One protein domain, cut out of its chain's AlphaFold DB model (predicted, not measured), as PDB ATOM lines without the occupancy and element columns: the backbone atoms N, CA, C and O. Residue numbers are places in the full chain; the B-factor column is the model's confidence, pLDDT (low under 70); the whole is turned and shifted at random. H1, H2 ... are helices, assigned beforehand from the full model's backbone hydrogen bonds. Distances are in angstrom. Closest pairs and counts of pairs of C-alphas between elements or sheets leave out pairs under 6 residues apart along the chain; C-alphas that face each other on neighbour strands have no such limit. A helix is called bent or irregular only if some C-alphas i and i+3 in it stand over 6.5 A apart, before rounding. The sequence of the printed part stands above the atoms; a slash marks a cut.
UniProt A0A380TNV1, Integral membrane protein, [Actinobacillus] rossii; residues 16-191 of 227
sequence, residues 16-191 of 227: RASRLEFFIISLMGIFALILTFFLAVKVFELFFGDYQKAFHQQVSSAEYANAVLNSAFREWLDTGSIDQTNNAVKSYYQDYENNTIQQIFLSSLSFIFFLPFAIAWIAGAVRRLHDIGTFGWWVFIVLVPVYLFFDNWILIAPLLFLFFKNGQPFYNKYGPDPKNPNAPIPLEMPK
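Overview. This is residues 16 to 191 of the 227 residues of the protein "Integral membrane protein" of [Actinobacillus] rossii (UniProt A0A380TNV1). The model is a long, thin helical hairpin: the bent helix H1 runs out along the rod, H2 carries on to the far end, and the bent helix H3 runs all the way back. At the other end the short helices H4 and H5 form a small hairpin, H4 packing on arm H3b and H5 on arm H1a, and residues 165 to 191 form a tail with no named element. The two long sides are in contact in H1a with H3a and H3b, but looser between H1b and H3a. The printed part has 176 residues with five named helices, H1 to H5 in chain order, and no named strand; the class is all helix. The whole is extended, with a radius of gyration of the C-alphas of 27.9 A and spans of 96 by 32 by 19 A.

Along the chain. From Arg 16, the printed part soon enters H1, residues 19 to 59, with C-alpha 19 at (-13.897, 12.586, 10.882). By its hydrogen bonds H1 was assigned as one helix, but it is bent: C-alphas 47 and 50 are 7.7 A apart. Its arms are H1a, residues 19 to 47, 41.8 A long, and H1b, residues 50 to 59, 14.3 A. H2, residues 62 to 79, is 25.4 A long and ends at C-alpha 79 (23.710, 74.608, 25.388). H3, residues 83 to 131, also assigned as one helix by its hydrogen bonds, is bent, with C-alphas 113 and 116 7.1 A apart; its arms are H3a, residues 83 to 113, 46.9 A, and H3b, residues 116 to 131, 22.5 A. H4 is residues 136 to 143, and H5, residues 153 to 164, ends at C-alpha 164 (-6.786, 11.488, 8.988).

Arrangement. H3 is the hub, touching four other helices. H3b touches H1a at a shallow tilt of 20 degrees, opposite ways, the closest C-alphas being those of Gly 29 and Phe 117, 5.3 A. H3a touches H1a with residues 103 to 113 alone, at a steep tilt of 39 degrees, closest at Ala 40 and Ser 107, C-alphas 5.0 A apart. H1b and H3a are close but not clearly touching; their closest C-alphas, of Phe 55 and Tyr 96, are 7.7 A apart. H2 and H3a form a hairpin, with the C-alphas of Ala 72 and Thr 85 closest at 5.6 A. H4 touches H3b, closest at the C-alphas of Val 126 and Gly 136, 4.5 A. H4 and H5 form a hairpin, closest at the C-alphas of Val 142 and Leu 155, 6.1 A. H5 touches H1a, closest at the C-alphas of Arg 19 and Phe 163, 6.1 A. H2 is apart from H1a, H3b, H4 and H5. Every O i to N i+4 pair is within hydrogen-bond range in H1a, H1b, H2 and H3b; in H3a it is 23 of 27, in H5 6 of 8, and in H4 1 of 4, beside 5 of 5 O i to N i+3 pairs.

Size, cuts and confidence. The two C-alphas farthest apart, of Asp 78 and Leu 187, are 96.4 A apart. The printed part has no cut and no long link. Residues 60 to 67, of which 62 to 67 belong to H2, and residues 148 to 153 stand free. The mean pLDDT of the printed part is 88.8; residues 142 to 143, 145 to 150 and 152 to 155 are under 70.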
ATOM      1  N   ARG A  16     -18.678  10.615  20.849       90.44
ATOM      2  CA  ARG A  16     -17.681  10.500  19.783       90.44
ATOM      3  C   ARG A  16     -18.055  11.392  18.609       90.44
ATOM      4  O   ARG A  16     -19.220  11.767  18.458       90.44
ATOM      5  N   ALA A  17     -17.062  11.785  17.823       90.38
ATOM      6  CA  ALA A  17     -17.269  12.568  16.611       90.38
ATOM      7  C   ALA A  17     -16.571  11.903  15.433       90.38
ATOM      8  O   ALA A  17     -15.379  11.579  15.508       90.38
ATOM      9  N   SER A  18     -17.302  11.716  14.336       90.19
ATOM     10  CA  SER A  18     -16.709  11.199  13.107       90.19
ATOM     11  C   SER A  18     -15.716  12.202  12.506       90.19
ATOM     12  O   SER A  18     -15.735  13.400  12.791       90.19
ATOM     13  N   ARG A  19     -14.840  11.723  11.615       91.00
ATOM     14  CA  ARG A  19     -13.897  12.586  10.882       91.00
ATOM     15  C   ARG A  19     -14.594  13.719  10.118       91.00
ATOM     16  O   ARG A  19     -14.086  14.830  10.070       91.00
ATOM     17  N   LEU A  20     -15.764  13.433   9.540       88.12
ATOM     18  CA  LEU A  20     -16.522  14.395   8.743       88.12
ATOM     19  C   LEU A  20     -17.156  15.458   9.642       88.12
ATOM     20  O   LEU A  20     -17.091  16.637   9.318       88.12
ATOM     21  N   GLU A  21     -17.697  15.058  10.796       88.38
ATOM     22  CA  GLU A  21     -18.177  15.999  11.816       88.38
ATOM     23  C   GLU A  21     -17.076  16.960  12.252       88.38
ATOM     24  O   GLU A  21     -17.264  18.175  12.222       88.38
ATOM     25  N   PHE A  22     -15.913  16.417  12.614       90.50
ATOM     26  CA  PHE A  22     -14.782  17.223  13.056       90.50
ATOM     27  C   PHE A  22     -14.262  18.150  11.949       90.50
ATOM     28  O   PHE A  22     -13.916  19.302  12.218       90.50
ATOM     29  N   PHE A  23     -14.261  17.683  10.698       91.25
ATOM     30  CA  PHE A  23     -13.896  18.498   9.544       91.25
ATOM     31  C   PHE A  23     -14.849  19.683   9.348       91.25
ATOM     32  O   PHE A  23     -14.384  20.807   9.186       91.25
ATOM     33  N   ILE A  24     -16.166  19.465   9.432       90.06
ATOM     34  CA  ILE A  24     -17.152  20.550   9.309       90.06
ATOM     35  C   ILE A  24     -16.999  21.558  10.453       90.06
ATOM     36  O   ILE A  24     -16.959  22.758  10.194       90.06
ATOM     37  N   ILE A  25     -16.857  21.090  11.699       89.81
ATOM     38  CA  ILE A  25     -16.623  21.966  12.861       89.81
ATOM     39  C   ILE A  25     -15.361  22.812  12.648       89.81
ATOM     40  O   ILE A  25     -15.372  24.017  12.896       89.81
ATOM     41  N   SER A  26     -14.288  22.201  12.142       91.00
ATOM     42  CA  SER A  26     -13.036  22.901  11.842       91.00
ATOM     43  C   SER A  26     -13.201  23.939  10.737       91.00
ATOM     44  O   SER A  26     -12.715  25.057  10.882       91.00
ATOM     45  N   LEU A  27     -13.934  23.617   9.670       92.75
ATOM     46  CA  LEU A  27     -14.200  24.550   8.577       92.75
ATOM     47  C   LEU A  27     -15.036  25.751   9.044       92.75
ATOM     48  O   LEU A  27     -14.709  26.891   8.718       92.75
ATOM     49  N   MET A  28     -16.074  25.509   9.850       91.19
ATOM     50  CA  MET A  28     -16.875  26.570  10.466       91.19
ATOM     51  C   MET A  28     -16.021  27.459  11.374       91.19
ATOM     52  O   MET A  28     -16.149  28.679  11.327       91.19
ATOM     53  N   GLY A  29     -15.128  26.856  12.165       91.94
ATOM     54  CA  GLY A  29     -14.170  27.583  12.994       91.94
ATOM     55  C   GLY A  29     -13.231  28.463  12.169       91.94
ATOM     56  O   GLY A  29     -13.076  29.635  12.482       91.94
ATOM     57  N   ILE A  30     -12.659  27.947  11.078       93.75
ATOM     58  CA  ILE A  30     -11.781  28.727  10.188       93.75
ATOM     59  C   ILE A  30     -12.541  29.898   9.562       93.75
ATOM     60  O   ILE A  30     -12.044  31.021   9.561       93.75
ATOM     61  N   PHE A  31     -13.756  29.662   9.066       95.81
ATOM     62  CA  PHE A  31     -14.576  30.725   8.490       95.81
ATOM     63  C   PHE A  31     -14.901  31.814   9.520       95.81
ATOM     64  O   PHE A  31     -14.739  33.001   9.237       95.81
ATOM     65  N   ALA A  32     -15.302  31.418  10.730       94.88
ATOM     66  CA  ALA A  32     -15.554  32.352  11.821       94.88
ATOM     67  C   ALA A  32     -14.292  33.135  12.204       94.88
ATOM     68  O   ALA A  32     -14.368  34.345  12.382       94.88
ATOM     69  N   LEU A  33     -13.130  32.479  12.260       95.19
ATOM     70  CA  LEU A  33     -11.856  33.128  12.558       95.19
ATOM     71  C   LEU A  33     -11.502  34.190  11.511       95.19
ATOM     72  O   LEU A  33     -11.121  35.300  11.874       95.19
ATOM     73  N   ILE A  34     -11.666  33.873  10.223       96.56
ATOM     74  CA  ILE A  34     -11.447  34.819   9.120       96.56
ATOM     75  C   ILE A  34     -12.398  36.012   9.250       96.56
ATOM     76  O   ILE A  34     -11.964  37.160   9.176       96.56
ATOM     77  N   LEU A  35     -13.689  35.759   9.484       96.62
ATOM     78  CA  LEU A  35     -14.684  36.818   9.646       96.62
ATOM     79  C   LEU A  35     -14.356  37.728  10.838       96.62
ATOM     80  O   LEU A  35     -14.404  38.951  10.714       96.62
ATOM     81  N   THR A  36     -13.986  37.144  11.977       96.56
ATOM     82  CA  THR A  36     -13.583  37.893  13.169       96.56
ATOM     83  C   THR A  36     -12.290  38.674  12.942       96.56
ATOM     84  O   THR A  36     -12.186  39.802  13.410       96.56
ATOM     85  N   PHE A  37     -11.336  38.143  12.176       95.62
ATOM     86  CA  PHE A  37     -10.132  38.880  11.794       95.62
ATOM     87  C   PHE A  37     -10.465  40.120  10.953       95.62
ATOM     88  O   PHE A  37      -9.993  41.214  11.256       95.62
ATOM     89  N   PHE A  38     -11.329  39.989   9.943       96.31
ATOM     90  CA  PHE A  38     -11.781  41.143   9.160       96.31
ATOM     91  C   PHE A  38     -12.540  42.161  10.013       96.31
ATOM     92  O   PHE A  38     -12.355  43.364   9.831       96.31
ATOM     93  N   LEU A  39     -13.352  41.696  10.965       95.38
ATOM     94  CA  LEU A  39     -13.993  42.568  11.942       95.38
ATOM     95  C   LEU A  39     -12.952  43.319  12.786       95.38
ATOM     96  O   LEU A  39     -13.070  44.531  12.924       95.38
ATOM     97  N   ALA A  40     -11.920  42.639  13.292       94.50
ATOM     98  CA  ALA A  40     -10.844  43.257  14.068       94.50
ATOM     99  C   ALA A  40     -10.134  44.362  13.274       94.50
ATOM    100  O   ALA A  40      -9.955  45.468  13.778       94.50
ATOM    101  N   VAL A  41      -9.794  44.089  12.009       94.44
ATOM    102  CA  VAL A  41      -9.178  45.074  11.107       94.44
ATOM    103  C   VAL A  41     -10.114  46.258  10.864       94.44
ATOM    104  O   VAL A  41      -9.669  47.401  10.883       94.44
ATOM    105  N   LYS A  42     -11.415  46.014  10.670       94.31
ATOM    106  CA  LYS A  42     -12.393  47.090  10.456       94.31
ATOM    107  C   LYS A  42     -12.618  47.944  11.697       94.31
ATOM    108  O   LYS A  42     -12.757  49.153  11.564       94.31
ATOM    109  N   VAL A  43     -12.621  47.341  12.883       92.81
ATOM    110  CA  VAL A  43     -12.651  48.071  14.156       92.81
ATOM    111  C   VAL A  43     -11.400  48.942  14.280       92.81
ATOM    112  O   VAL A  43     -11.528  50.134  14.541       92.81
ATOM    113  N   PHE A  44     -10.214  48.394  13.999       92.69
ATOM    114  CA  PHE A  44      -8.965  49.158  14.016       92.69
ATOM    115  C   PHE A  44      -9.006  50.349  13.054       92.69
ATOM    116  O   PHE A  44      -8.721  51.479  13.441       92.69
ATOM    117  N   GLU A  45      -9.421  50.114  11.809       92.50
ATOM    118  CA  GLU A  45      -9.537  51.153  10.787       92.50
ATOM    119  C   GLU A  45     -10.530  52.252  11.195       92.50
ATOM    120  O   GLU A  45     -10.223  53.431  11.037       92.50
ATOM    121  N   LEU A  46     -11.685  51.882  11.760       90.75
ATOM    122  CA  LEU A  46     -12.732  52.820  12.173       90.75
ATOM    123  C   LEU A  46     -12.272  53.771  13.286       90.75
ATOM    124  O   LEU A  46     -12.612  54.950  13.256       90.75
ATOM    125  N   PHE A  47     -11.534  53.264  14.276       85.94
ATOM    126  CA  PHE A  47     -11.127  54.059  15.437       85.94
ATOM    127  C   PHE A  47      -9.759  54.729  15.274       85.94
ATOM    128  O   PHE A  47      -9.507  55.744  15.920       85.94
ATOM    129  N   PHE A  48      -8.877  54.187  14.429       89.38
ATOM    130  CA  PHE A  48      -7.475  54.614  14.363       89.38
ATOM    131  C   PHE A  48      -6.983  55.016  12.970       89.38
ATOM    132  O   PHE A  48      -5.933  55.649  12.852       89.38
ATOM    133  N   GLY A  49      -7.730  54.699  11.909       88.19
ATOM    134  CA  GLY A  49      -7.289  54.934  10.533       88.19
ATOM    135  C   GLY A  49      -6.931  56.396  10.247       88.19
ATOM    136  O   GLY A  49      -5.938  56.662   9.569       88.19
ATOM    137  N   ASP A  50      -7.692  57.345  10.792       90.94
ATOM    138  CA  ASP A  50      -7.450  58.776  10.580       90.94
ATOM    139  C   ASP A  50      -6.283  59.309  11.417       90.94
ATOM    140  O   ASP A  50      -5.472  60.084  10.909       90.94
ATOM    141  N   TYR A  51      -6.134  58.838  12.658       88.50
ATOM    142  CA  TYR A  51      -5.001  59.202  13.514       88.50
ATOM    143  C   TYR A  51      -3.672  58.752  12.896       88.50
ATOM    144  O   TYR A  51      -2.729  59.538  12.801       88.50
ATOM    145  N   GLN A  52      -3.615  57.516  12.389       89.94
ATOM    146  CA  GLN A  52      -2.429  56.997  11.713       89.94
ATOM    147  C   GLN A  52      -2.064  57.823  10.471       89.94
ATOM    148  O   GLN A  52      -0.899  58.176  10.274       89.94
ATOM    149  N   LYS A  53      -3.051  58.175   9.639       92.06
ATOM    150  CA  LYS A  53      -2.822  59.025   8.459       92.06
ATOM    151  C   LYS A  53      -2.317  60.413   8.850       92.06
ATOM    152  O   LYS A  53      -1.357  60.883   8.243       92.06
ATOM    153  N   ALA A  54      -2.927  61.041   9.855       90.94
ATOM    154  CA  ALA A  54      -2.546  62.370  10.325       90.94
ATOM    155  C   ALA A  54      -1.103  62.397  10.854       90.94
ATOM    156  O   ALA A  54      -0.324  63.265  10.464       90.94
ATOM    157  N   PHE A  55      -0.713  61.404  11.658       92.94
ATOM    158  CA  PHE A  55       0.660  61.265  12.145       92.94
ATOM    159  C   PHE A  55       1.667  61.131  10.995       92.94
ATOM    160  O   PHE A  55       2.649  61.871  10.933       92.94
ATOM    161  N   HIS A  56       1.414  60.226  10.042       90.62
ATOM    162  CA  HIS A  56       2.312  60.038   8.902       90.62
ATOM    163  C   HIS A  56       2.433  61.303   8.044       90.62
ATOM    164  O   HIS A  56       3.535  61.636   7.605       90.62
ATOM    165  N   GLN A  57       1.334  62.031   7.832       94.00
ATOM    166  CA  GLN A  57       1.349  63.315   7.127       94.00
ATOM    167  C   GLN A  57       2.159  64.371   7.886       94.00
ATOM    168  O   GLN A  57       2.963  65.073   7.280       94.00
ATOM    169  N   GLN A  58       2.000  64.455   9.208       92.81
ATOM    170  CA  GLN A  58       2.721  65.414  10.038       92.81
ATOM    171  C   GLN A  58       4.230  65.138  10.044       92.81
ATOM    172  O   GLN A  58       5.011  66.040   9.752       92.81
ATOM    173  N   VAL A  59       4.652  63.902  10.317       92.00
ATOM    174  CA  VAL A  59       6.079  63.538  10.416       92.00
ATOM    175  C   VAL A  59       6.805  63.648   9.076       92.00
ATOM    176  O   VAL A  59       7.986  63.986   9.042       92.00
ATOM    177  N   SER A  60       6.109  63.393   7.966       91.56
ATOM    178  CA  SER A  60       6.676  63.562   6.620       91.56
ATOM    179  C   SER A  60       6.622  65.002   6.098       91.56
ATOM    180  O   SER A  60       7.132  65.276   5.010       91.56
ATOM    181  N   SER A  61       6.030  65.937   6.849       95.94
ATOM    182  CA  SER A  61       5.896  67.325   6.411       95.94
ATOM    183  C   SER A  61       7.215  68.097   6.510       95.94
ATOM    184  O   SER A  61       7.972  67.986   7.479       95.94
ATOM    185  N   ALA A  62       7.464  68.956   5.516       95.19
ATOM    186  CA  ALA A  62       8.591  69.886   5.543       95.19
ATOM    187  C   ALA A  62       8.497  70.867   6.726       95.19
ATOM    188  O   ALA A  62       9.516  71.285   7.266       95.19
ATOM    189  N   GLU A  63       7.280  71.213   7.151       95.19
ATOM    190  CA  GLU A  63       7.035  72.083   8.301       95.19
ATOM    191  C   GLU A  63       7.526  71.451   9.608       95.19
ATOM    192  O   GLU A  63       8.286  72.086  10.339       95.19
ATOM    193  N   TYR A  64       7.184  70.183   9.862       93.44
ATOM    194  CA  TYR A  64       7.684  69.441  11.021       93.44
ATOM    195  C   TYR A  64       9.210  69.301  10.988       93.44
ATOM    196  O   TYR A  64       9.873  69.592  11.983       93.44
ATOM    197  N   ALA A  65       9.781  68.933   9.836       94.31
ATOM    198  CA  ALA A  65      11.231  68.825   9.680       94.31
ATOM    199  C   ALA A  65      11.937  70.156   9.991       94.31
ATOM    200  O   ALA A  65      12.885  70.190  10.775       94.31
ATOM    201  N   ASN A  66      11.433  71.267   9.448       97.06
ATOM    202  CA  ASN A  66      11.968  72.599   9.716       97.06
ATOM    203  C   ASN A  66      11.808  72.999  11.192       97.06
ATOM    204  O   ASN A  66      12.722  73.590  11.763       97.06
ATOM    205  N   ALA A  67      10.684  72.673  11.835       95.56
ATOM    206  CA  ALA A  67      10.450  72.963  13.250       95.56
ATOM    207  C   ALA A  67      11.418  72.204  14.175       95.56
ATOM    208  O   ALA A  67      11.971  72.796  15.107       95.56
ATOM    209  N   VAL A  68      11.668  70.922  13.891       96.19
ATOM    210  CA  VAL A  68      12.633  70.099  14.633       96.19
ATOM    211  C   VAL A  68      14.058  70.608  14.415       96.19
ATOM    212  O   VAL A  68      14.781  70.810  15.387       96.19
ATOM    213  N   LEU A  69      14.451  70.894  13.166       97.19
ATOM    214  CA  LEU A  69      15.782  71.424  12.843       97.19
ATOM    215  C   LEU A  69      16.038  72.785  13.499       97.19
ATOM    216  O   LEU A  69      17.102  72.999  14.077       97.19
ATOM    217  N   ASN A  70      15.062  73.693  13.451       97.69
ATOM    218  CA  ASN A  70      15.177  75.008  14.076       97.69
ATOM    219  C   ASN A  70      15.285  74.906  15.603       97.69
ATOM    220  O   ASN A  70      16.068  75.645  16.198       97.69
ATOM    221  N   SER A  71      14.524  74.004  16.231       96.69
ATOM    222  CA  SER A  71      14.606  73.749  17.677       96.69
ATOM    223  C   SER A  71      15.970  73.177  18.063       96.69
ATOM    224  O   SER A  71      16.631  73.734  18.935       96.69
ATOM    225  N   ALA A  72      16.443  72.160  17.335       97.62
ATOM    226  CA  ALA A  72      17.745  71.540  17.568       97.62
ATOM    227  C   ALA A  72      18.899  72.537  17.393       97.62
ATOM    228  O   ALA A  72      19.803  72.591  18.218       97.62
ATOM    229  N   PHE A  73      18.866  73.356  16.337       98.12
ATOM    230  CA  PHE A  73      19.910  74.347  16.086       98.12
ATOM    231  C   PHE A  73      19.957  75.421  17.178       98.12
ATOM    232  O   PHE A  73      21.038  75.777  17.643       98.12
ATOM    233  N   ARG A  74      18.795  75.919  17.620       97.31
ATOM    234  CA  ARG A  74      18.710  76.904  18.711       97.31
ATOM    235  C   ARG A  74      19.208  76.332  20.034       97.31
ATOM    236  O   ARG A  74      19.979  76.998  20.712       97.31
ATOM    237  N   GLU A  75      18.793  75.116  20.376       97.25
ATOM    238  CA  GLU A  75      19.244  74.427  21.588       97.25
ATOM    239  C   GLU A  75      20.757  74.195  21.566       97.25
ATOM    240  O   GLU A  75      21.439  74.467  22.554       97.25
ATOM    241  N   TRP A  76      21.299  73.777  20.420       97.56
ATOM    242  CA  TRP A  76      22.732  73.557  20.260       97.56
ATOM    243  C   TRP A  76      23.540  74.847  20.409       97.56
ATOM    244  O   TRP A  76      24.586  74.837  21.052       97.56
ATOM    245  N   LEU A  77      23.053  75.966  19.864       97.81
ATOM    246  CA  LEU A  77      23.706  77.265  20.032       97.81
ATOM    247  C   LEU A  77      23.741  77.734  21.493       97.81
ATOM    248  O   LEU A  77      24.702  78.391  21.884       97.81
ATOM    249  N   ASP A  78      22.708  77.423  22.277       97.12
ATOM    250  CA  ASP A  78      22.587  77.866  23.670       97.12
ATOM    251  C   ASP A  78      23.330  76.942  24.652       97.12
ATOM    252  O   ASP A  78      23.978  77.396  25.592       97.12
ATOM    253  N   THR A  79      23.274  75.628  24.417       96.25
ATOM    254  CA  THR A  79      23.710  74.608  25.388       96.25
ATOM    255  C   THR A  79      24.879  73.742  24.918       96.25
ATOM    256  O   THR A  79      25.526  73.080  25.729       96.25
ATOM    257  N   GLY A  80      25.151  73.704  23.611       97.06
ATOM    258  CA  GLY A  80      26.079  72.757  22.991       97.06
ATOM    259  C   GLY A  80      25.536  71.331  22.819       97.06
ATOM    260  O   GLY A  80      26.250  70.495  22.260       97.06
ATOM    261  N   SER A  81      24.300  71.030  23.245       96.31
ATOM    262  CA  SER A  81      23.642  69.727  23.047       96.31
ATOM    263  C   SER A  81      22.268  69.858  22.369       96.31
ATOM    264  O   SER A  81      21.824  70.953  22.037       96.31
ATOM    265  N   ILE A  82      21.638  68.718  22.063       97.06
ATOM    266  CA  ILE A  82      20.307  68.627  21.427       97.06
ATOM    267  C   ILE A  82      19.389  67.656  22.186       97.06
ATOM    268  O   ILE A  82      18.510  67.007  21.611       97.06
ATOM    269  N   ASP A  83      19.662  67.456  23.475       97.12
ATOM    270  CA  ASP A  83      19.028  66.409  24.272       97.12
ATOM    271  C   ASP A  83      17.540  66.678  24.497       97.12
ATOM    272  O   ASP A  83      16.734  65.747  24.443       97.12
ATOM    273  N   GLN A  84      17.144  67.934  24.701       95.94
ATOM    274  CA  GLN A  84      15.747  68.313  24.890       95.94
ATOM    275  C   GLN A  84      14.952  68.099  23.605       95.94
ATOM    276  O   GLN A  84      13.901  67.457  23.646       95.94
ATOM    277  N   THR A  85      15.471  68.546  22.459       96.31
ATOM    278  CA  THR A  85      14.836  68.330  21.155       96.31
ATOM    279  C   THR A  85      14.735  66.839  20.846       96.31
ATOM    280  O   THR A  85      13.667  66.357  20.468       96.31
ATOM    281  N   ASN A  86      15.802  66.070  21.087       96.75
ATOM    282  CA  ASN A  86      15.774  64.616  20.923       96.75
ATOM    283  C   ASN A  86      14.722  63.952  21.817       96.75
ATOM    284  O   ASN A  86      14.015  63.050  21.368       96.75
ATOM    285  N   ASN A  87      14.601  64.379  23.073       97.31
ATOM    286  CA  ASN A  87      13.611  63.841  24.002       97.31
ATOM    287  C   ASN A  87      12.179  64.224  23.606       97.31
ATOM    288  O   ASN A  87      11.293  63.380  23.707       97.31
ATOM    289  N   ALA A  88      11.956  65.439  23.099       95.62
ATOM    290  CA  ALA A  88      10.658  65.886  22.594       95.62
ATOM    291  C   ALA A  88      10.227  65.116  21.334       95.62
ATOM    292  O   ALA A  88       9.072  64.719  21.194       95.62
ATOM    293  N   VAL A  89      11.164  64.849  20.422       95.75
ATOM    294  CA  VAL A  89      10.899  64.010  19.248       95.75
ATOM    295  C   VAL A  89      10.585  62.578  19.686       95.75
ATOM    296  O   VAL A  89       9.584  62.009  19.255       95.75
ATOM    297  N   LYS A  90      11.389  61.998  20.589       96.44
ATOM    298  CA  LYS A  90      11.146  60.651  21.133       96.44
ATOM    299  C   LYS A  90       9.793  60.538  21.830       96.44
ATOM    300  O   LYS A  90       9.105  59.549  21.604       96.44
ATOM    301  N   SER A  91       9.402  61.520  22.642       95.88
ATOM    302  CA  SER A  91       8.116  61.485  23.346       95.88
ATOM    303  C   SER A  91       6.936  61.525  22.375       95.88
ATOM    304  O   SER A  91       5.965  60.807  22.586       95.88
ATOM    305  N   TYR A  92       7.045  62.270  21.271       93.38
ATOM    306  CA  TYR A  92       6.033  62.280  20.213       93.38
ATOM    307  C   TYR A  92       5.884  60.909  19.523       93.38
ATOM    308  O   TYR A  92       4.767  60.424  19.351       93.38
ATOM    309  N   TYR A  93       6.992  60.233  19.187       93.25
ATOM    310  CA  TYR A  93       6.940  58.864  18.643       93.25
ATOM    311  C   TYR A  93       6.392  57.849  19.654       93.25
ATOM    312  O   TYR A  93       5.611  56.974  19.283       93.25
ATOM    313  N   GLN A  94       6.776  57.970  20.926       95.56
ATOM    314  CA  GLN A  94       6.283  57.106  21.999       95.56
ATOM    315  C   GLN A  94       4.781  57.290  22.239       95.56
ATOM    316  O   GLN A  94       4.083  56.309  22.470       95.56
ATOM    317  N   ASP A  95       4.265  58.520  22.165       93.12
ATOM    318  CA  ASP A  95       2.827  58.777  22.260       93.12
ATOM    319  C   ASP A  95       2.065  58.100  21.111       93.12
ATOM    320  O   ASP A  95       1.091  57.384  21.350       93.12
ATOM    321  N   TYR A  96       2.560  58.224  19.877       93.38
ATOM    322  CA  TYR A  96       1.993  57.522  18.724       93.38
ATOM    323  C   TYR A  96       2.002  55.997  18.899       93.38
ATOM    324  O   TYR A  96       0.990  55.333  18.648       93.38
ATOM    325  N   GLU A  97       3.118  55.427  19.357       93.25
ATOM    326  CA  GLU A  97       3.246  53.990  19.613       93.25
ATOM    327  C   GLU A  97       2.267  53.526  20.698       93.25
ATOM    328  O   GLU A  97       1.530  52.561  20.495       93.25
ATOM    329  N   ASN A  98       2.182  54.249  21.817       92.75
ATOM    330  CA  ASN A  98       1.274  53.929  22.916       92.75
ATOM    331  C   ASN A  98      -0.195  53.973  22.476       92.75
ATOM    332  O   ASN A  98      -0.950  53.042  22.772       92.75
ATOM    333  N   ASN A  99      -0.600  55.010  21.735       90.44
ATOM    334  CA  ASN A  99      -1.945  55.102  21.163       90.44
ATOM    335  C   ASN A  99      -2.206  53.949  20.182       90.44
ATOM    336  O   ASN A  99      -3.261  53.315  20.242       90.44
ATOM    337  N   THR A 100      -1.231  53.605  19.334       90.38
ATOM    338  CA  THR A 100      -1.331  52.459  18.416       90.38
ATOM    339  C   THR A 100      -1.559  51.156  19.185       90.38
ATOM    340  O   THR A 100      -2.475  50.400  18.864       90.38
ATOM    341  N   ILE A 101      -0.776  50.899  20.237       91.06
ATOM    342  CA  ILE A 101      -0.890  49.692  21.069       91.06
ATOM    343  C   ILE A 101      -2.265  49.611  21.737       91.06
ATOM    344  O   ILE A 101      -2.895  48.552  21.710       91.06
ATOM    345  N   GLN A 102      -2.763  50.716  22.300       90.88
ATOM    346  CA  GLN A 102      -4.095  50.755  22.913       90.88
ATOM    347  C   GLN A 102      -5.194  50.400  21.905       90.88
ATOM    348  O   GLN A 102      -6.127  49.667  22.227       90.88
ATOM    349  N   GLN A 103      -5.068  50.863  20.665       89.12
ATOM    350  CA  GLN A 103      -6.071  50.639  19.625       89.12
ATOM    351  C   GLN A 103      -5.988  49.233  19.030       89.12
ATOM    352  O   GLN A 103      -7.022  48.610  18.773       89.12
ATOM    353  N   ILE A 104      -4.780  48.676  18.894       91.94
ATOM    354  CA  ILE A 104      -4.586  47.248  18.605       91.94
ATOM    355  C   ILE A 104      -5.255  46.409  19.698       91.94
ATOM    356  O   ILE A 104      -5.995  45.475  19.388       91.94
ATOM    357  N   PHE A 105      -5.051  46.765  20.970       92.88
ATOM    358  CA  PHE A 105      -5.685  46.081  22.091       92.88
ATOM    359  C   PHE A 105      -7.216  46.147  22.003       92.88
ATOM    360  O   PHE A 105      -7.868  45.102  22.043       92.88
ATOM    361  N   LEU A 106      -7.802  47.328  21.791       90.06
ATOM    362  CA  LEU A 106      -9.254  47.480  21.626       90.06
ATOM    363  C   LEU A 106      -9.791  46.663  20.444       90.06
ATOM    364  O   LEU A 106     -10.792  45.959  20.574       90.06
ATOM    365  N   SER A 107      -9.091  46.684  19.314       92.00
ATOM    366  CA  SER A 107      -9.460  45.918  18.119       92.00
ATOM    367  C   SER A 107      -9.390  44.411  18.363       92.00
ATOM    368  O   SER A 107     -10.244  43.661  17.886       92.00
ATOM    369  N   SER A 108      -8.431  43.957  19.174       92.31
ATOM    370  CA  SER A 108      -8.299  42.552  19.565       92.31
ATOM    371  C   SER A 108      -9.463  42.049  20.429       92.31
ATOM    372  O   SER A 108      -9.764  40.857  20.409       92.31
ATOM    373  N   LEU A 109     -10.199  42.932  21.114       93.75
ATOM    374  CA  LEU A 109     -11.386  42.529  21.880       93.75
ATOM    375  C   LEU A 109     -12.491  41.952  20.986       93.75
ATOM    376  O   LEU A 109     -13.301  41.157  21.460       93.75
ATOM    377  N   SER A 110     -12.498  42.267  19.687       93.06
ATOM    378  CA  SER A 110     -13.416  41.650  18.720       93.06
ATOM    379  C   SER A 110     -13.275  40.119  18.640       93.06
ATOM    380  O   SER A 110     -14.242  39.434  18.305       93.06
ATOM    381  N   PHE A 111     -12.134  39.545  19.048       94.50
ATOM    382  CA  PHE A 111     -11.954  38.092  19.132       94.50
ATOM    383  C   PHE A 111     -12.854  37.412  20.171       94.50
ATOM    384  O   PHE A 111     -13.026  36.194  20.121       94.50
ATOM    385  N   ILE A 112     -13.526  38.162  21.052       95.31
ATOM    386  CA  ILE A 112     -14.563  37.598  21.923       95.31
ATOM    387  C   ILE A 112     -15.702  36.948  21.121       95.31
ATOM    388  O   ILE A 112     -16.253  35.932  21.544       95.31
ATOM    389  N   PHE A 113     -16.000  37.461  19.921       93.44
ATOM    390  CA  PHE A 113     -17.011  36.887  19.027       93.44
ATOM    391  C   PHE A 113     -16.592  35.532  18.438       93.44
ATOM    392  O   PHE A 113     -17.448  34.764  17.998       93.44
ATOM    393  N   PHE A 114     -15.300  35.197  18.477       94.81
ATOM    394  CA  PHE A 114     -14.785  33.897  18.049       94.81
ATOM    395  C   PHE A 114     -14.912  32.812  19.136       94.81
ATOM    396  O   PHE A 114     -14.894  31.616  18.834       94.81
ATOM    397  N   LEU A 115     -15.099  33.197  20.404       91.88
ATOM    398  CA  LEU A 115     -15.086  32.275  21.543       91.88
ATOM    399  C   LEU A 115     -16.064  31.084  21.418       91.88
ATOM    400  O   LEU A 115     -15.645  29.960  21.704       91.88
ATOM    401  N   PRO A 116     -17.319  31.247  20.947       90.88
ATOM    402  CA  PRO A 116     -18.231  30.111  20.775       90.88
ATOM    403  C   PRO A 116     -17.700  29.057  19.793       90.88
ATOM    404  O   PRO A 116     -17.873  27.857  20.009       90.88
ATOM    405  N   PHE A 117     -17.011  29.494  18.737       91.38
ATOM    406  CA  PHE A 117     -16.424  28.614  17.728       91.38
ATOM    407  C   PHE A 117     -15.182  27.904  18.259       91.38
ATOM    408  O   PHE A 117     -15.017  26.710  18.019       91.38
ATOM    409  N   ALA A 118     -14.353  28.601  19.040       90.50
ATOM    410  CA  ALA A 118     -13.215  27.995  19.725       90.50
ATOM    411  C   ALA A 118     -13.667  26.880  20.686       90.50
ATOM    412  O   ALA A 118     -13.117  25.778  20.667       90.50
ATOM    413  N   ILE A 119     -14.722  27.124  21.471       90.00
ATOM    414  CA  ILE A 119     -15.302  26.119  22.374       90.00
ATOM    415  C   ILE A 119     -15.825  24.914  21.582       90.00
ATOM    416  O   ILE A 119     -15.526  23.772  21.936       90.00
ATOM    417  N   ALA A 120     -16.567  25.153  20.496       88.81
ATOM    418  CA  ALA A 120     -17.086  24.086  19.641       88.81
ATOM    419  C   ALA A 120     -15.960  23.255  19.003       88.81
ATOM    420  O   ALA A 120     -16.059  22.029  18.927       88.81
ATOM    421  N   TRP A 121     -14.865  23.902  18.596       90.81
ATOM    422  CA  TRP A 121     -13.694  23.228  18.047       90.81
ATOM    423  C   TRP A 121     -13.016  22.325  19.080       90.81
ATOM    424  O   TRP A 121     -12.768  21.152  18.796       90.81
ATOM    425  N   ILE A 122     -12.797  22.826  20.302       90.88
ATOM    426  CA  ILE A 122     -12.222  22.042  21.406       90.88
ATOM    427  C   ILE A 122     -13.126  20.847  21.740       90.88
ATOM    428  O   ILE A 122     -12.643  19.720  21.853       90.88
ATOM    429  N   ALA A 123     -14.443  21.060  21.838       90.00
ATOM    430  CA  ALA A 123     -15.411  19.988  22.080       90.00
ATOM    431  C   ALA A 123     -15.371  18.916  20.974       90.00
ATOM    432  O   ALA A 123     -15.357  17.715  21.260       90.00
ATOM    433  N   GLY A 124     -15.299  19.345  19.711       90.88
ATOM    434  CA  GLY A 124     -15.151  18.463  18.556       90.88
ATOM    435  C   GLY A 124     -13.846  17.666  18.586       90.88
ATOM    436  O   GLY A 124     -13.865  16.460  18.338       90.88
ATOM    437  N   ALA A 125     -12.729  18.302  18.943       91.12
ATOM    438  CA  ALA A 125     -11.420  17.660  19.041       91.12
ATOM    439  C   ALA A 125     -11.384  16.594  20.148       91.12
ATOM    440  O   ALA A 125     -10.921  15.478  19.911       91.12
ATOM    441  N   VAL A 126     -11.953  16.878  21.325       91.56
ATOM    442  CA  VAL A 126     -12.100  15.898  22.416       91.56
ATOM    443  C   VAL A 126     -12.914  14.685  21.956       91.56
ATOM    444  O   VAL A 126     -12.485  13.542  22.112       91.56
ATOM    445  N   ARG A 127     -14.059  14.911  21.302       91.62
ATOM    446  CA  ARG A 127     -14.900  13.827  20.765       91.62
ATOM    447  C   ARG A 127     -14.223  13.050  19.632       91.62
ATOM    448  O   ARG A 127     -14.486  11.858  19.466       91.62
ATOM    449  N   ARG A 128     -13.344  13.692  18.861       92.75
ATOM    450  CA  ARG A 128     -12.515  13.043  17.837       92.75
ATOM    451  C   ARG A 128     -11.456  12.141  18.477       92.75
ATOM    452  O   ARG A 128     -11.285  11.011  18.030       92.75
ATOM    453  N   LEU A 129     -10.805  12.590  19.552       91.69
ATOM    454  CA  LEU A 129      -9.873  11.767  20.337       91.69
ATOM    455  C   LEU A 129     -10.573  10.536  20.922       91.69
ATOM    456  O   LEU A 129     -10.047   9.424  20.811       91.69
ATOM    457  N   HIS A 130     -11.783  10.712  21.452       90.94
ATOM    458  CA  HIS A 130     -12.618   9.612  21.935       90.94
ATOM    459  C   HIS A 130     -12.985   8.622  20.828       90.94
ATOM    460  O   HIS A 130     -12.977   7.412  21.047       90.94
ATOM    461  N   ASP A 131     -13.270   9.106  19.617       92.06
ATOM    462  CA  ASP A 131     -13.582   8.230  18.488       92.06
ATOM    463  C   ASP A 131     -12.396   7.354  18.071       92.06
ATOM    464  O   ASP A 131     -12.563   6.212  17.653       92.06
ATOM    465  N   ILE A 132     -11.180   7.869  18.235       91.06
ATOM    466  CA  ILE A 132      -9.938   7.147  17.959       91.06
ATOM    467  C   ILE A 132      -9.554   6.199  19.121       91.06
ATOM    468  O   ILE A 132      -8.621   5.402  18.997       91.06
ATOM    469  N   GLY A 133     -10.292   6.239  20.236       88.31
ATOM    470  CA  GLY A 133     -10.035   5.427  21.427       88.31
ATOM    471  C   GLY A 133      -8.910   5.974  22.301       88.31
ATOM    472  O   GLY A 133      -8.192   5.205  22.934       88.31
ATOM    473  N   THR A 134      -8.725   7.292  22.293       87.25
ATOM    474  CA  THR A 134      -7.678   7.992  23.046       87.25
ATOM    475  C   THR A 134      -8.273   9.009  24.014       87.25
ATOM    476  O   THR A 134      -9.421   9.428  23.874       87.25
ATOM    477  N   PHE A 135      -7.475   9.411  24.999       86.62
ATOM    478  CA  PHE A 135      -7.893  10.290  26.085       86.62
ATOM    479  C   PHE A 135      -8.128  11.742  25.619       86.62
ATOM    480  O   PHE A 135      -7.296  12.333  24.935       86.62
ATOM    481  N   GLY A 136      -9.256  12.348  25.999       85.50
ATOM    482  CA  GLY A 136      -9.663  13.673  25.508       85.50
ATOM    483  C   GLY A 136      -8.717  14.827  25.867       85.50
ATOM    484  O   GLY A 136      -8.607  15.792  25.114       85.50
ATOM    485  N   TRP A 137      -7.974  14.722  26.972       84.69
ATOM    486  CA  TRP A 137      -7.054  15.777  27.423       84.69
ATOM    487  C   TRP A 137      -5.827  15.956  26.526       84.69
ATOM    488  O   TRP A 137      -5.144  16.972  26.632       84.69
ATOM    489  N   TRP A 138      -5.575  15.037  25.586       82.12
ATOM    490  CA  TRP A 138      -4.546  15.233  24.560       82.12
ATOM    491  C   TRP A 138      -4.787  16.496  23.715       82.12
ATOM    492  O   TRP A 138      -3.835  17.032  23.153       82.12
ATOM    493  N   VAL A 139      -6.016  17.036  23.686       84.44
ATOM    494  CA  VAL A 139      -6.325  18.315  23.024       84.44
ATOM    495  C   VAL A 139      -5.489  19.482  23.568       84.44
ATOM    496  O   VAL A 139      -5.134  20.379  22.809       84.44
ATOM    497  N   PHE A 140      -5.110  19.462  24.852       80.62
ATOM    498  CA  PHE A 140      -4.344  20.555  25.456       80.62
ATOM    499  C   PHE A 140      -2.929  20.673  24.896       80.62
ATOM    500  O   PHE A 140      -2.395  21.775  24.878       80.62
ATOM    501  N   ILE A 141      -2.352  19.598  24.351       76.56
ATOM    502  CA  ILE A 141      -1.049  19.670  23.670       76.56
ATOM    503  C   ILE A 141      -1.110  20.613  22.466       76.56
ATOM    504  O   ILE A 141      -0.138  21.300  22.174       76.56
ATOM    505  N   VAL A 142      -2.265  20.685  21.802       68.06
ATOM    506  CA  VAL A 142      -2.492  21.584  20.665       68.06
ATOM    507  C   VAL A 142      -2.816  23.015  21.124       68.06
ATOM    508  O   VAL A 142      -2.595  23.958  20.372       68.06
ATOM    509  N   LEU A 143      -3.330  23.190  22.349       67.75
ATOM    510  CA  LEU A 143      -3.690  24.501  22.913       67.75
ATOM    511  C   LEU A 143      -2.528  25.205  23.621       67.75
ATOM    512  O   LEU A 143      -2.549  26.428  23.755       67.75
ATOM    513  N   VAL A 144      -1.527  24.463  24.095       70.12
ATOM    514  CA  VAL A 144      -0.291  25.069  24.589       70.12
ATOM    515  C   VAL A 144       0.406  25.722  23.388       70.12
ATOM    516  O   VAL A 144       0.506  25.085  22.337       70.12
ATOM    517  N   PRO A 145       0.906  26.967  23.496       61.62
ATOM    518  CA  PRO A 145       1.664  27.625  22.434       61.62
ATOM    519  C   PRO A 145       3.068  27.009  22.316       61.62
ATOM    520  O   PRO A 145       4.086  27.681  22.447       61.62
ATOM    521  N   VAL A 146       3.125  25.696  22.076       64.38
ATOM    522  CA  VAL A 146       4.344  24.898  21.916       64.38
ATOM    523  C   VAL A 146       5.175  25.438  20.744       64.38
ATOM    524  O   VAL A 146       6.393  25.325  20.780       64.38
ATOM    525  N   TYR A 147       4.549  26.124  19.775       60.84
ATOM    526  CA  TYR A 147       5.226  26.834  18.676       60.84
ATOM    527  C   TYR A 147       6.213  27.913  19.144       60.84
ATOM    528  O   TYR A 147       7.112  28.272  18.394       60.84
ATOM    529  N   LEU A 148       6.058  28.445  20.364       62.41
ATOM    530  CA  LEU A 148       7.007  29.408  20.932       62.41
ATOM    531  C   LEU A 148       8.305  28.740  21.405       62.41
ATOM    532  O   LEU A 148       9.296  29.427  21.629       62.41
ATOM    533  N   PHE A 149       8.295  27.416  21.580       66.50
ATOM    534  CA  PHE A 149       9.378  26.664  22.216       66.50
ATOM    535  C   PHE A 149       9.916  25.511  21.357       66.50
ATOM    536  O   PHE A 149      10.989  24.992  21.653       66.50
ATOM    537  N   PHE A 150       9.195  25.095  20.311       68.06
ATOM    538  CA  PHE A 150       9.537  23.943  19.481       68.06
ATOM    539  C   PHE A 150       9.180  24.159  18.009       68.06
ATOM    540  O   PHE A 150       8.273  24.920  17.674       68.06
ATOM    541  N   ASP A 151       9.849  23.404  17.137       71.88
ATOM    542  CA  ASP A 151       9.591  23.404  15.701       71.88
ATOM    543  C   ASP A 151       8.133  23.041  15.363       71.88
ATOM    544  O   ASP A 151       7.536  22.111  15.918       71.88
ATOM    545  N   ASN A 152       7.582  23.737  14.363       65.62
ATOM    546  CA  ASN A 152       6.170  23.689  13.960       65.62
ATOM    547  C   ASN A 152       5.618  22.277  13.655       65.62
ATOM    548  O   ASN A 152       4.402  22.069  13.693       65.62
ATOM    549  N   TRP A 153       6.472  21.286  13.371       67.06
ATOM    550  CA  TRP A 153       6.046  19.913  13.067       67.06
ATOM    551  C   TRP A 153       5.385  19.204  14.261       67.06
ATOM    552  O   TRP A 153       4.511  18.355  14.057       67.06
ATOM    553  N   ILE A 154       5.728  19.592  15.496       67.69
ATOM    554  CA  ILE A 154       5.179  18.998  16.727       67.69
ATOM    555  C   ILE A 154       3.683  19.307  16.891       67.69
ATOM    556  O   ILE A 154       2.943  18.484  17.426       67.69
ATOM    557  N   LEU A 155       3.205  20.443  16.374       65.75
ATOM    558  CA  LEU A 155       1.779  20.804  16.377       65.75
ATOM    559  C   LEU A 155       1.005  20.159  15.225       65.75
ATOM    560  O   LEU A 155      -0.165  19.799  15.372       65.75
ATOM    561  N   ILE A 156       1.660  19.989  14.077       71.31
ATOM    562  CA  ILE A 156       1.031  19.431  12.880       71.31
ATOM    563  C   ILE A 156       0.707  17.947  13.093       71.31
ATOM    564  O   ILE A 156      -0.393  17.516  12.757       71.31
ATOM    565  N   ALA A 157       1.597  17.160  13.705       73.94
ATOM    566  CA  ALA A 157       1.394  15.714  13.843       73.94
ATOM    567  C   ALA A 157       0.115  15.310  14.629       73.94
ATOM    568  O   ALA A 157      -0.653  14.487  14.118       73.94
ATOM    569  N   PRO A 158      -0.198  15.889  15.808       74.62
ATOM    570  CA  PRO A 158      -1.458  15.625  16.511       74.62
ATOM    571  C   PRO A 158      -2.694  16.078  15.726       74.62
ATOM    572  O   PRO A 158      -3.708  15.382  15.722       74.62
ATOM    573  N   LEU A 159      -2.615  17.208  15.017       78.94
ATOM    574  CA  LEU A 159      -3.707  17.677  14.160       78.94
ATOM    575  C   LEU A 159      -3.962  16.704  13.004       78.94
ATOM    576  O   LEU A 159      -5.107  16.313  12.773       78.94
ATOM    577  N   LEU A 160      -2.910  16.235  12.328       82.31
ATOM    578  CA  LEU A 160      -3.023  15.225  11.273       82.31
ATOM    579  C   LEU A 160      -3.704  13.953  11.793       82.31
ATOM    580  O   LEU A 160      -4.557  13.379  11.117       82.31
ATOM    581  N   PHE A 161      -3.394  13.532  13.017       82.38
ATOM    582  CA  PHE A 161      -4.049  12.384  13.637       82.38
ATOM    583  C   PHE A 161      -5.562  12.591  13.808       82.38
ATOM    584  O   PHE A 161      -6.334  11.677  13.514       82.38
ATOM    585  N   LEU A 162      -6.003  13.788  14.213       85.88
ATOM    586  CA  LEU A 162      -7.429  14.114  14.343       85.88
ATOM    587  C   LEU A 162      -8.161  14.087  12.994       85.88
ATOM    588  O   LEU A 162      -9.279  13.571  12.921       85.88
ATOM    589  N   PHE A 163      -7.535  14.596  11.931       85.94
ATOM    590  CA  PHE A 163      -8.159  14.673  10.606       85.94
ATOM    591  C   PHE A 163      -8.131  13.352   9.832       85.94
ATOM    592  O   PHE A 163      -9.115  13.008   9.174       85.94
ATOM    593  N   PHE A 164      -7.034  12.596   9.913       88.56
ATOM    594  CA  PHE A 164      -6.786  11.488   8.988       88.56
ATOM    595  C   PHE A 164      -6.938  10.101   9.607       88.56
ATOM    596  O   PHE A 164      -7.275   9.155   8.892       88.56
ATOM    597  N   LYS A 165      -6.743   9.937  10.923       89.88
ATOM    598  CA  LYS A 165      -6.868   8.608  11.528       89.88
ATOM    599  C   LYS A 165      -8.326   8.164  11.562       89.88
ATOM    600  O   LYS A 165      -9.213   8.934  11.924       89.88
ATOM    601  N   ASN A 166      -8.579   6.901  11.223       89.31
ATOM    602  CA  ASN A 166      -9.907   6.306  11.341       89.31
ATOM    603  C   ASN A 166     -10.311   6.104  12.811       89.31
ATOM    604  O   ASN A 166      -9.478   5.815  13.668       89.31
ATOM    605  N   GLY A 167     -11.607   6.263  13.079       88.50
ATOM    606  CA  GLY A 167     -12.214   5.900  14.357       88.50
ATOM    607  C   GLY A 167     -12.241   4.396  14.599       88.50
ATOM    608  O   GLY A 167     -12.106   3.611  13.659       88.50
ATOM    609  N   GLN A 168     -12.454   4.003  15.852       89.75
ATOM    610  CA  GLN A 168     -12.712   2.613  16.219       89.75
ATOM    611  C   GLN A 168     -14.097   2.177  15.705       89.75
ATOM    612  O   GLN A 168     -15.055   2.928  15.858       89.75
ATOM    613  N   PRO A 169     -14.255   0.993  15.101       86.31
ATOM    614  CA  PRO A 169     -15.581   0.499  14.746       86.31
ATOM    615  C   PRO A 169     -16.362   0.092  16.008       86.31
ATOM    616  O   PRO A 169     -15.759  -0.253  17.024       86.31
ATOM    617  N   PHE A 170     -17.695   0.079  15.919       86.81
ATOM    618  CA  PHE A 170     -18.602  -0.343  17.003       86.81
ATOM    619  C   PHE A 170     -18.481   0.505  18.282       86.81
ATOM    620  O   PHE A 170     -17.938   1.612  18.275       86.81
ATOM    621  N   TYR A 171     -19.037   0.015  19.391       88.69
ATOM    622  CA  TYR A 171     -18.939   0.668  20.692       88.69
ATOM    623  C   TYR A 171     -17.500   0.652  21.221       88.69
ATOM    624  O   TYR A 171     -16.803  -0.359  21.167       88.69
ATOM    625  N   ASN A 172     -17.086   1.773  21.809       90.12
ATOM    626  CA  ASN A 172     -15.902   1.854  22.660       90.12
ATOM    627  C   ASN A 172     -16.289   2.438  24.033       90.12
ATOM    628  O   ASN A 172     -17.463   2.721  24.280       90.12
ATOM    629  N   LYS A 173     -15.316   2.643  24.930       88.38
ATOM    630  CA  LYS A 173     -15.581   3.175  26.283       88.38
ATOM    631  C   LYS A 173     -16.231   4.568  26.307       88.38
ATOM    632  O   LYS A 173     -16.801   4.957  27.318       88.38
ATOM    633  N   TYR A 174     -16.160   5.308  25.202       89.00
ATOM    634  CA  TYR A 174     -16.738   6.641  25.044       89.00
ATOM    635  C   TYR A 174     -18.110   6.634  24.353       89.00
ATOM    636  O   TYR A 174     -18.724   7.693  24.225       89.00
ATOM    637  N   GLY A 175     -18.603   5.470  23.910       88.56
ATOM    638  CA  GLY A 175     -19.948   5.300  23.363       88.56
ATOM    639  C   GLY A 175     -20.008   4.669  21.962       88.56
ATOM    640  O   GLY A 175     -19.006   4.127  21.471       88.56
ATOM    641  N   PRO A 176     -21.193   4.719  21.322       89.62
ATOM    642  CA  PRO A 176     -21.436   4.105  20.018       89.62
ATOM    643  C   PRO A 176     -20.621   4.758  18.898       89.62
ATOM    644  O   PRO A 176     -20.272   5.938  18.974       89.62
ATOM    645  N   ASP A 177     -20.352   3.996  17.837       89.62
ATOM    646  CA  ASP A 177     -19.705   4.507  16.625       89.62
ATOM    647  C   ASP A 177     -20.557   5.634  16.005       89.62
ATOM    648  O   ASP A 177     -21.721   5.398  15.671       89.62
ATOM    649  N   PRO A 178     -20.011   6.849  15.799       87.06
ATOM    650  CA  PRO A 178     -20.753   7.948  15.185       87.06
ATOM    651  C   PRO A 178     -21.213   7.637  13.751       87.06
ATOM    652  O   PRO A 178     -22.186   8.221  13.274       87.06
ATOM    653  N   LYS A 179     -20.551   6.707  13.049       86.25
ATOM    654  CA  LYS A 179     -20.967   6.248  11.714       86.25
ATOM    655  C   LYS A 179     -22.039   5.164  11.762       86.25
ATOM    656  O   LYS A 179     -22.772   5.020  10.788       86.25
ATOM    657  N   ASN A 180     -22.128   4.415  12.860       86.38
ATOM    658  CA  ASN A 180     -23.121   3.362  13.042       86.38
ATOM    659  C   ASN A 180     -23.650   3.325  14.490       86.38
ATOM    660  O   ASN A 180     -23.274   2.439  15.264       86.38
ATOM    661  N   PRO A 181     -24.534   4.271  14.869       82.69
ATOM    662  CA  PRO A 181     -24.984   4.406  16.254       82.69
ATOM    663  C   PRO A 181     -25.794   3.218  16.782       82.69
ATOM    664  O   PRO A 181     -25.827   2.993  17.986       82.69
ATOM    665  N   ASN A 182     -26.435   2.463  15.882       85.88
ATOM    666  CA  ASN A 182     -27.317   1.341  16.212       85.88
ATOM    667  C   ASN A 182     -26.607  -0.019  16.114       85.88
ATOM    668  O   ASN A 182     -27.266  -1.059  16.110       85.88
ATOM    669  N   ALA A 183     -25.278  -0.032  15.973       80.38
ATOM    670  CA  ALA A 183     -24.522  -1.276  15.940       80.38
ATOM    671  C   ALA A 183     -24.715  -2.066  17.250       80.38
ATOM    672  O   ALA A 183     -24.815  -1.460  18.314       80.38
ATOM    673  N   PRO A 184     -24.733  -3.407  17.224       80.56
ATOM    674  CA  PRO A 184     -24.743  -4.188  18.455       80.56
ATOM    675  C   PRO A 184     -23.477  -3.921  19.285       80.56
ATOM    676  O   PRO A 184     -22.396  -3.666  18.742       80.56
ATOM    677  N   ILE A 185     -23.611  -3.987  20.611       83.81
ATOM    678  CA  ILE A 185     -22.474  -3.892  21.537       83.81
ATOM    679  C   ILE A 185     -21.571  -5.116  21.286       83.81
ATOM    680  O   ILE A 185     -22.080  -6.239  21.281       83.81
ATOM    681  N   PRO A 186     -20.261  -4.933  21.042       83.25
ATOM    682  CA  PRO A 186     -19.363  -6.049  20.785       83.25
ATOM    683  C   PRO A 186     -19.199  -6.902  22.050       83.25
ATOM    684  O   PRO A 186     -19.197  -6.378  23.163       83.25
ATOM    685  N   LEU A 187     -19.030  -8.218  21.875       85.69
ATOM    686  CA  LEU A 187     -18.811  -9.158  22.988       85.69
ATOM    687  C   LEU A 187     -17.535  -8.832  23.776       85.69
ATOM    688  O   LEU A 187     -17.483  -9.037  24.986       85.69
ATOM    689  N   GLU A 188     -16.529  -8.283  23.094       82.62
ATOM    690  CA  GLU A 188     -15.324  -7.738  23.705       82.62
ATOM    691  C   GLU A 188     -15.120  -6.289  23.268       82.62
ATOM    692  O   GLU A 188     -15.118  -5.966  22.078       82.62
ATOM    693  N   MET A 189     -14.914  -5.407  24.245       83.62
ATOM    694  CA  MET A 189     -14.589  -4.011  23.978       83.62
ATOM    695  C   MET A 189     -13.156  -3.889  23.435       83.62
ATOM    696  O   MET A 189     -12.277  -4.647  23.860       83.62
ATOM    697  N   PRO A 190     -12.873  -2.911  22.549       80.62
ATOM    698  CA  PRO A 190     -11.513  -2.645  22.092       80.62
ATOM    699  C   PRO A 190     -10.558  -2.475  23.278       80.62
ATOM    700  O   PRO A 190     -10.767  -1.609  24.132       80.62
ATOM    701  N   LYS A 191      -9.511  -3.307  23.342       74.19
ATOM    702  CA  LYS A 191      -8.554  -3.291  24.455       74.19
ATOM    703  C   LYS A 191      -7.745  -1.999  24.431       74.19
ATOM    704  O   LYS A 191      -7.015  -1.717  23.480       74.19
TER     705      LYS A 191